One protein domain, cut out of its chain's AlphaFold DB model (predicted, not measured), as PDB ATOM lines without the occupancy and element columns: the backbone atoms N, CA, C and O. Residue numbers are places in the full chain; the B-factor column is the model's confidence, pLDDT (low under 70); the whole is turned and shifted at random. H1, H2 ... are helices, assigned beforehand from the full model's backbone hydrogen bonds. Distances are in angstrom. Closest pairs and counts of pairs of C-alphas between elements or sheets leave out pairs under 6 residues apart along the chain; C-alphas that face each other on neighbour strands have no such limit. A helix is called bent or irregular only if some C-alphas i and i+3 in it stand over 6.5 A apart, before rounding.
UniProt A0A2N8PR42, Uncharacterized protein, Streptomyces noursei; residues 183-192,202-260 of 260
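Overview. This is residues 183 to 192 and 202 to 260 of the 260 residues of an uncharacterized protein of Streptomyces noursei (UniProt A0A2N8PR42). Two antiparallel helices side by side, H1 and H2, form a hairpin; H3 crosses H1, and H4 crosses both H2 and H3, completing a ring of contacts. The unnamed stretch 183 to 192 lies by the beginning of H1. The printed part has 69 residues, with four named helices and no named strand: all helix, compact, radius of gyration of the C-alphas 11.4 A, spans 34 by 26 by 21 A.

Along the chain. H1, residues 205 to 217, begins at C-alpha (290.026, 207.468, 150.082) and measures 17.9 A. H2, 221 to 231, measures 15.8 A and is irregular: C-alphas 222 and 225 are 7.6 A apart. H3 is 239 to 246; H4, 250 to 256, ends at C-alpha (270.686, 202.505, 137.853).

Arrangement. H1 touches H2, closest C-alphas Ala 210 and Cys 231, 5.5 A, at a shallow tilt of 17 degrees, opposite ways. With residues 211 to 215 alone H1 touches H3, closest C-alphas Lys 215 and Thr 246, 5.7 A, at a steep 50 degrees. H4 touches H2, closest C-alphas Asp 225 and Ile 256, 5.9 A, about perpendicular at 87 degrees. H1 and H4 are apart. Every O i to N i+4 pair is within hydrogen-bond range in H1, H3 and H4; in H2, 4 of 7.

Size, cuts and confidence. Residues 193 to 201 are cut out; C-alphas 192 and 202 are 6.4 A apart. No link between helices is long. Low-confidence residues include 183 to 192.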
ATOM      1  N   PRO A 183     280.215 215.202 146.104       60.12
ATOM      2  CA  PRO A 183     281.228 215.903 145.324       60.12
ATOM      3  C   PRO A 183     281.556 215.116 144.053       60.12
ATOM      4  O   PRO A 183     281.146 213.961 143.888       60.12
ATOM      5  N   ALA A 184     282.393 215.688 143.185       63.31
ATOM      6  CA  ALA A 184     283.117 214.878 142.211       63.31
ATOM      7  C   ALA A 184     283.824 213.721 142.942       63.31
ATOM      8  O   ALA A 184     284.372 213.923 144.031       63.31
ATOM      9  N   LYS A 185     283.753 212.497 142.395       59.81
ATOM     10  CA  LYS A 185     284.319 211.328 143.073       59.81
ATOM     11  C   LYS A 185     285.808 211.589 143.330       59.81
ATOM     12  O   LYS A 185     286.547 211.857 142.382       59.81
ATOM     13  N   PRO A 186     286.269 211.470 144.580       56.50
ATOM     14  CA  PRO A 186     287.657 211.679 144.932       56.50
ATOM     15  C   PRO A 186     288.512 210.457 144.578       56.50
ATOM     16  O   PRO A 186     289.293 209.993 145.399       56.50
ATOM     17  N   SER A 187     288.388 209.917 143.359       53.66
ATOM     18  CA  SER A 187     289.153 208.742 142.900       53.66
ATOM     19  C   SER A 187     290.664 208.987 142.850       53.66
ATOM     20  O   SER A 187     291.444 208.072 142.629       53.66
ATOM     21  N   ARG A 188     291.089 210.224 143.096       53.66
ATOM     22  CA  ARG A 188     292.484 210.660 143.133       53.66
ATOM     23  C   ARG A 188     292.947 211.080 144.533       53.66
ATOM     24  O   ARG A 188     294.069 211.562 144.666       53.66
ATOM     25  N   TRP A 189     292.086 210.979 145.550       61.28
ATOM     26  CA  TRP A 189     292.411 211.360 146.927       61.28
ATOM     27  C   TRP A 189     292.956 210.133 147.657       61.28
ATOM     28  O   TRP A 189     292.364 209.055 147.616       61.28
ATOM     29  N   TRP A 190     294.073 210.303 148.351       58.34
ATOM     30  CA  TRP A 190     294.715 209.240 149.111       58.34
ATOM     31  C   TRP A 190     294.708 209.625 150.577       58.34
ATOM     32  O   TRP A 190     294.843 210.802 150.905       58.34
ATOM     33  N   MET A 191     294.563 208.646 151.464       57.22
ATOM     34  CA  MET A 191     294.814 208.877 152.880       57.22
ATOM     35  C   MET A 191     296.115 208.192 153.284       57.22
ATOM     36  O   MET A 191     296.342 207.041 152.922       57.22
ATOM     37  N   ASP A 192     296.987 208.922 153.982       56.91
ATOM     38  CA  ASP A 192     298.165 208.332 154.613       56.91
ATOM     39  C   ASP A 192     297.685 207.759 155.946       56.91
ATOM     40  O   ASP A 192     297.346 208.500 156.875       56.91
ATOM     41  N   ARG A 202     298.705 202.519 150.306       55.88
ATOM     42  CA  ARG A 202     297.864 203.703 150.170       55.88
ATOM     43  C   ARG A 202     296.507 203.258 149.645       55.88
ATOM     44  O   ARG A 202     296.327 203.044 148.451       55.88
ATOM     45  N   GLU A 203     295.534 203.109 150.533       61.53
ATOM     46  CA  GLU A 203     294.158 202.850 150.109       61.53
ATOM     47  C   GLU A 203     293.508 204.144 149.596       61.53
ATOM     48  O   GLU A 203     293.601 205.196 150.240       61.53
ATOM     49  N   ASN A 204     292.835 204.054 148.444       67.00
ATOM     50  CA  ASN A 204     292.097 205.160 147.845       67.00
ATOM     51  C   ASN A 204     290.970 205.612 148.781       67.00
ATOM     52  O   ASN A 204     290.071 204.840 149.132       67.00
ATOM     53  N   TRP A 205     291.004 206.885 149.172       68.62
ATOM     54  CA  TRP A 205     290.026 207.468 150.082       68.62
ATOM     55  C   TRP A 205     288.602 207.386 149.521       68.62
ATOM     56  O   TRP A 205     287.656 207.067 150.249       68.62
ATOM     57  N   GLY A 206     288.452 207.628 148.216       69.88
ATOM     58  CA  GLY A 206     287.168 207.564 147.534       69.88
ATOM     59  C   GLY A 206     286.542 206.179 147.573       69.88
ATOM     60  O   GLY A 206     285.322 206.080 147.692       69.88
ATOM     61  N   ASP A 207     287.348 205.121 147.553       72.62
ATOM     62  CA  ASP A 207     286.832 203.757 147.625       72.62
ATOM     63  C   ASP A 207     286.462 203.365 149.052       72.62
ATOM     64  O   ASP A 207     285.374 202.832 149.264       72.62
ATOM     65  N   THR A 208     287.274 203.713 150.053       75.00
ATOM     66  CA  THR A 208     286.906 203.519 151.468       75.00
ATOM     67  C   THR A 208     285.595 204.225 151.805       75.00
ATOM     68  O   THR A 208     284.710 203.650 152.447       75.00
ATOM     69  N   LEU A 209     285.441 205.462 151.331       74.50
ATOM     70  CA  LEU A 209     284.225 206.235 151.517       74.50
ATOM     71  C   LEU A 209     283.045 205.622 150.751       74.50
ATOM     72  O   LEU A 209     281.971 205.455 151.326       74.50
ATOM     73  N   ALA A 210     283.247 205.209 149.496       75.44
ATOM     74  CA  ALA A 210     282.226 204.524 148.706       75.44
ATOM     75  C   ALA A 210     281.739 203.237 149.381       75.44
ATOM     76  O   ALA A 210     280.531 203.009 149.445       75.44
ATOM     77  N   ARG A 211     282.643 202.426 149.949       78.88
ATOM     78  CA  ARG A 211     282.286 201.212 150.703       78.88
ATOM     79  C   ARG A 211     281.404 201.535 151.909       78.88
ATOM     80  O   ARG A 211     280.404 200.854 152.138       78.88
ATOM     81  N   ARG A 212     281.746 202.584 152.661       76.50
ATOM     82  CA  ARG A 212     280.980 203.026 153.838       76.50
ATOM     83  C   ARG A 212     279.607 203.556 153.464       76.50
ATOM     84  O   ARG A 212     278.611 203.054 153.977       76.50
ATOM     85  N   LEU A 213     279.547 204.497 152.522       76.00
ATOM     86  CA  LEU A 213     278.289 205.059 152.040       76.00
ATOM     87  C   LEU A 213     277.378 203.958 151.490       76.00
ATOM     88  O   LEU A 213     276.210 203.888 151.861       76.00
ATOM     89  N   ALA A 214     277.918 203.039 150.686       76.75
ATOM     90  CA  ALA A 214     277.170 201.903 150.159       76.75
ATOM     91  C   ALA A 214     276.570 201.029 151.278       76.75
ATOM     92  O   ALA A 214     275.394 200.663 151.202       76.75
ATOM     93  N   LYS A 215     277.333 200.736 152.341       74.94
ATOM     94  CA  LYS A 215     276.868 199.939 153.489       74.94
ATOM     95  C   LYS A 215     275.782 200.653 154.299       74.94
ATOM     96  O   LYS A 215     274.764 200.041 154.623       74.94
ATOM     97  N   THR A 216     275.976 201.933 154.608       69.44
ATOM     98  CA  THR A 216     275.022 202.722 155.400       69.44
ATOM     99  C   THR A 216     273.724 202.966 154.607       69.44
ATOM    100  O   THR A 216     272.631 202.894 155.167       69.44
ATOM    101  N   TRP A 217     273.808 203.162 153.285       68.19
ATOM    102  CA  TRP A 217     272.692 203.654 152.461       68.19
ATOM    103  C   TRP A 217     271.983 202.589 151.629       68.19
ATOM    104  O   TRP A 217     270.891 202.854 151.127       68.19
ATOM    105  N   ALA A 218     272.485 201.349 151.578       61.31
ATOM    106  CA  ALA A 218     271.670 200.203 151.157       61.31
ATOM    107  C   ALA A 218     270.329 200.127 151.928       61.31
ATOM    108  O   ALA A 218     269.357 199.553 151.439       61.31
ATOM    109  N   ARG A 219     270.265 200.756 153.109       61.28
ATOM    110  CA  ARG A 219     269.092 200.843 153.985       61.28
ATOM    111  C   ARG A 219     268.114 201.981 153.640       61.28
ATOM    112  O   ARG A 219     267.013 201.984 154.181       61.28
ATOM    113  N   VAL A 220     268.459 202.925 152.753       62.53
ATOM    114  CA  VAL A 220     267.663 204.142 152.475       62.53
ATOM    115  C   VAL A 220     267.387 204.283 150.969       62.53
ATOM    116  O   VAL A 220     268.276 204.594 150.181       62.53
ATOM    117  N   SER A 221     266.142 204.042 150.534       60.41
ATOM    118  CA  SER A 221     265.841 203.821 149.104       60.41
ATOM    119  C   SER A 221     265.898 205.070 148.213       60.41
ATOM    120  O   SER A 221     266.238 204.947 147.037       60.41
ATOM    121  N   HIS A 222     265.587 206.257 148.743       64.44
ATOM    122  CA  HIS A 222     265.380 207.469 147.938       64.44
ATOM    123  C   HIS A 222     266.675 208.126 147.442       64.44
ATOM    124  O   HIS A 222     266.636 208.904 146.495       64.44
ATOM    125  N   SER A 223     267.824 207.764 148.015       63.66
ATOM    126  CA  SER A 223     269.119 208.361 147.666       63.66
ATOM    127  C   SER A 223     270.129 207.359 147.104       63.66
ATOM    128  O   SER A 223     271.313 207.661 146.944       63.66
ATOM    129  N   ARG A 224     269.656 206.151 146.791       73.50
ATOM    130  CA  ARG A 224     270.473 205.039 146.300       73.50
ATOM    131  C   ARG A 224     271.050 205.303 144.908       73.50
ATOM    132  O   ARG A 224     272.194 204.949 144.643       73.50
ATOM    133  N   ASP A 225     270.275 205.931 144.027       78.31
ATOM    134  CA  ASP A 225     270.632 206.054 142.612       78.31
ATOM    135  C   ASP A 225     271.793 207.040 142.355       78.31
ATOM    136  O   ASP A 225     272.742 206.655 141.664       78.31
ATOM    137  N   PRO A 226     271.804 208.266 142.928       77.81
ATOM    138  CA  PRO A 226     272.959 209.162 142.833       77.81
ATOM    139  C   PRO A 226     274.223 208.556 143.446       77.81
ATOM    140  O   PRO A 226     275.297 208.664 142.859       77.81
ATOM    141  N   LEU A 227     274.091 207.850 144.574       77.75
ATOM    142  CA  LEU A 227     275.216 207.198 145.237       77.75
ATOM    143  C   LEU A 227     275.817 206.081 144.387       77.75
ATOM    144  O   LEU A 227     277.030 206.001 144.254       77.75
ATOM    145  N   PHE A 228     274.992 205.215 143.800       82.56
ATOM    146  CA  PHE A 228     275.498 204.113 142.982       82.56
ATOM    147  C   PHE A 228     276.220 204.639 141.746       82.56
ATOM    148  O   PHE A 228     277.298 204.152 141.417       82.56
ATOM    149  N   ARG A 229     275.687 205.687 141.108       81.31
ATOM    150  CA  ARG A 229     276.389 206.370 140.012       81.31
ATOM    151  C   ARG A 229     277.700 207.000 140.476       81.31
ATOM    152  O   ARG A 229     278.682 206.922 139.749       81.31
ATOM    153  N   TRP A 230     277.722 207.579 141.674       79.56
ATOM    154  CA  TRP A 230     278.924 208.154 142.272       79.56
ATOM    155  C   TRP A 230     279.977 207.094 142.626       79.56
ATOM    156  O   TRP A 230     281.149 207.293 142.344       79.56
ATOM    157  N   CYS A 231     279.592 205.938 143.172       79.06
ATOM    158  CA  CYS A 231     280.527 204.855 143.493       79.06
ATOM    159  C   CYS A 231     281.186 204.262 142.236       79.06
ATOM    160  O   CYS A 231     282.364 203.897 142.285       79.06
ATOM    161  N   LEU A 232     280.421 204.176 141.140       81.50
ATOM    162  CA  LEU A 232     280.792 203.532 139.874       81.50
ATOM    163  C   LEU A 232     281.451 204.483 138.849       81.50
ATOM    164  O   LEU A 232     281.729 204.053 137.729       81.50
ATOM    165  N   SER A 233     281.658 205.765 139.170       78.06
ATOM    166  CA  SER A 233     282.280 206.731 138.252       78.06
ATOM    167  C   SER A 233     283.815 206.646 138.234       78.06
ATOM    168  O   SER A 233     284.414 206.221 139.219       78.06
ATOM    169  N   ASP A 234     284.406 207.039 137.092       62.22
ATOM    170  CA  ASP A 234     285.833 207.305 136.800       62.22
ATOM    171  C   ASP A 234     286.854 206.645 137.755       62.22
ATOM    172  O   ASP A 234     287.281 207.248 138.743       62.22
ATOM    173  N   ASP A 235     287.248 205.411 137.408       61.31
ATOM    174  CA  ASP A 235     288.155 204.517 138.158       61.31
ATOM    175  C   ASP A 235     287.615 204.073 139.520       61.31
ATOM    176  O   ASP A 235     288.343 203.935 140.501       61.31
ATOM    177  N   GLY A 236     286.296 203.898 139.585       69.81
ATOM    178  CA  GLY A 236     285.613 203.589 140.820       69.81
ATOM    179  C   GLY A 236     285.402 202.123 141.157       69.81
ATOM    180  O   GLY A 236     286.029 201.221 140.620       69.81
ATOM    181  N   MET A 237     284.489 201.907 142.100       77.94
ATOM    182  CA  MET A 237     284.179 200.587 142.625       77.94
ATOM    183  C   MET A 237     283.629 199.705 141.506       77.94
ATOM    184  O   MET A 237     282.787 200.139 140.717       77.94
ATOM    185  N   GLU A 238     284.039 198.442 141.458       85.12
ATOM    186  CA  GLU A 238     283.430 197.507 140.521       85.12
ATOM    187  C   GLU A 238     281.969 197.228 140.899       85.12
ATOM    188  O   GLU A 238     281.609 197.100 142.070       85.12
ATOM    189  N   ARG A 239     281.109 197.002 139.900       86.50
ATOM    190  CA  ARG A 239     279.713 196.578 140.138       86.50
ATOM    191  C   ARG A 239     279.628 195.301 140.977       86.50
ATOM    192  O   ARG A 239     278.693 195.127 141.758       86.50
ATOM    193  N   ALA A 240     280.603 194.406 140.809       86.69
ATOM    194  CA  ALA A 240     280.745 193.192 141.600       86.69
ATOM    195  C   ALA A 240     280.938 193.502 143.090       86.69
ATOM    196  O   ALA A 240     280.282 192.899 143.939       86.69
ATOM    197  N   GLU A 241     281.803 194.466 143.388       84.38
ATOM    198  CA  GLU A 241     282.072 194.915 144.744       84.38
ATOM    199  C   GLU A 241     280.865 195.648 145.340       84.38
ATOM    200  O   GLU A 241     280.462 195.335 146.460       84.38
ATOM    201  N   LEU A 242     280.216 196.532 144.574       84.25
ATOM    202  CA  LEU A 242     279.010 197.231 145.022       84.25
ATOM    203  C   LEU A 242     277.877 196.248 145.357       84.25
ATOM    204  O   LEU A 242     277.207 196.401 146.380       84.25
ATOM    205  N   HIS A 243     277.699 195.200 144.548       86.44
ATOM    206  CA  HIS A 243     276.772 194.104 144.841       86.44
ATOM    207  C   HIS A 243     277.135 193.385 146.147       86.44
ATOM    208  O   HIS A 243     276.275 193.219 147.008       86.44
ATOM    209  N   ARG A 244     278.406 193.001 146.319       85.88
ATOM    210  CA  ARG A 244     278.890 192.301 147.520       85.88
ATOM    211  C   ARG A 244     278.651 193.109 148.799       85.88
ATOM    212  O   ARG A 244     278.296 192.533 149.820       85.88
ATOM    213  N   ILE A 245     278.844 194.427 148.745       81.94
ATOM    214  CA  ILE A 245     278.711 195.315 149.909       81.94
ATOM    215  C   ILE A 245     277.247 195.612 150.236       81.94
ATOM    216  O   ILE A 245     276.867 195.628 151.403       81.94
ATOM    217  N   THR A 246     276.429 195.877 149.216       80.88
ATOM    218  CA  THR A 246     275.049 196.355 149.409       80.88
ATOM    219  C   THR A 246     274.008 195.240 149.417       80.88
ATOM    220  O   THR A 246     272.879 195.466 149.844       80.88
ATOM    221  N   GLY A 247     274.342 194.062 148.881       83.62
ATOM    222  CA  GLY A 247     273.392 192.984 148.599       83.62
ATOM    223  C   GLY A 247     272.413 193.291 147.458       83.62
ATOM    224  O   GLY A 247     271.582 192.448 147.118       83.62
ATOM    225  N   VAL A 248     272.483 194.471 146.829       83.81
ATOM    226  CA  VAL A 248     271.568 194.850 145.746       83.81
ATOM    227  C   VAL A 248     271.900 194.055 144.489       83.81
ATOM    228  O   VAL A 248     273.057 193.984 144.079       83.81
ATOM    229  N   ALA A 249     270.887 193.458 143.861       86.38
ATOM    230  CA  ALA A 249     271.059 192.643 142.663       86.38
ATOM    231  C   ALA A 249     271.792 193.406 141.546       86.38
ATOM    232  O   ALA A 249     271.467 194.564 141.266       86.38
ATOM    233  N   ARG A 250     272.725 192.733 140.857       86.88
ATOM    234  CA  ARG A 250     273.480 193.317 139.732       86.88
ATOM    235  C   ARG A 250     272.571 193.922 138.664       86.88
ATOM    236  O   ARG A 250     272.802 195.051 138.268       86.88
ATOM    237  N   SER A 251     271.466 193.259 138.321       88.56
ATOM    238  CA  SER A 251     270.467 193.788 137.377       88.56
ATOM    239  C   SER A 251     269.875 195.138 137.801       88.56
ATOM    240  O   SER A 251     269.580 195.990 136.965       88.56
ATOM    241  N   THR A 252     269.709 195.361 139.107       85.50
ATOM    242  CA  THR A 252     269.249 196.647 139.642       85.50
ATOM    243  C   THR A 252     270.353 197.695 139.568       85.50
ATOM    244  O   THR A 252     270.065 198.830 139.197       85.50
ATOM    245  N   ILE A 253     271.600 197.321 139.869       84.94
ATOM    246  CA  ILE A 253     272.771 198.198 139.729       84.94
ATOM    247  C   ILE A 253     272.954 198.619 138.262       84.94
ATOM    248  O   ILE A 253     273.076 199.809 137.989       84.94
ATOM    249  N   ASP A 254     272.881 197.675 137.322       87.62
ATOM    250  CA  ASP A 254     273.018 197.913 135.880       87.62
ATOM    251  C   ASP A 254     271.923 198.840 135.342       87.62
ATOM    252  O   ASP A 254     272.187 199.709 134.516       87.62
ATOM    253  N   ARG A 255     270.693 198.715 135.858       85.94
ATOM    254  CA  ARG A 255     269.594 199.629 135.521       85.94
ATOM    255  C   ARG A 255     269.837 201.055 136.031       85.94
ATOM    256  O   ARG A 255     269.445 202.012 135.371       85.94
ATOM    257  N   ILE A 256     270.433 201.201 137.214       82.50
ATOM    258  CA  ILE A 256     270.686 202.505 137.853       82.50
ATOM    259  C   ILE A 256     271.880 203.221 137.204       82.50
ATOM    260  O   ILE A 256     271.840 204.440 136.997       82.50
ATOM    261  N   ALA A 257     272.930 202.464 136.888       80.06
ATOM    262  CA  ALA A 257     274.194 202.936 136.339       80.06
ATOM    263  C   ALA A 257     274.647 202.012 135.188       80.06
ATOM    264  O   ALA A 257     275.469 201.107 135.404       80.06
ATOM    265  N   PRO A 258     274.120 202.235 133.969       77.06
ATOM    266  CA  PRO A 258     274.451 201.425 132.801       77.06
ATOM    267  C   PRO A 258     275.963 201.405 132.529       77.06
ATOM    268  O   PRO A 258     276.648 202.389 132.830       77.06
ATOM    269  N   PRO A 259     276.518 200.299 132.001       71.88
ATOM    270  CA  PRO A 259     277.898 200.277 131.523       71.88
ATOM    271  C   PRO A 259     278.095 201.334 130.429       71.88
ATOM    272  O   PRO A 259     277.196 201.552 129.617       71.88
ATOM    273  N   ARG A 260     279.241 202.025 130.484       63.03
ATOM    274  CA  ARG A 260     279.667 202.957 129.435       63.03
ATOM    275  C   ARG A 260     280.015 202.195 128.163       63.03
ATOM    276  O   ARG A 260     280.533 201.063 128.302       63.03
TER     277      ARG A 260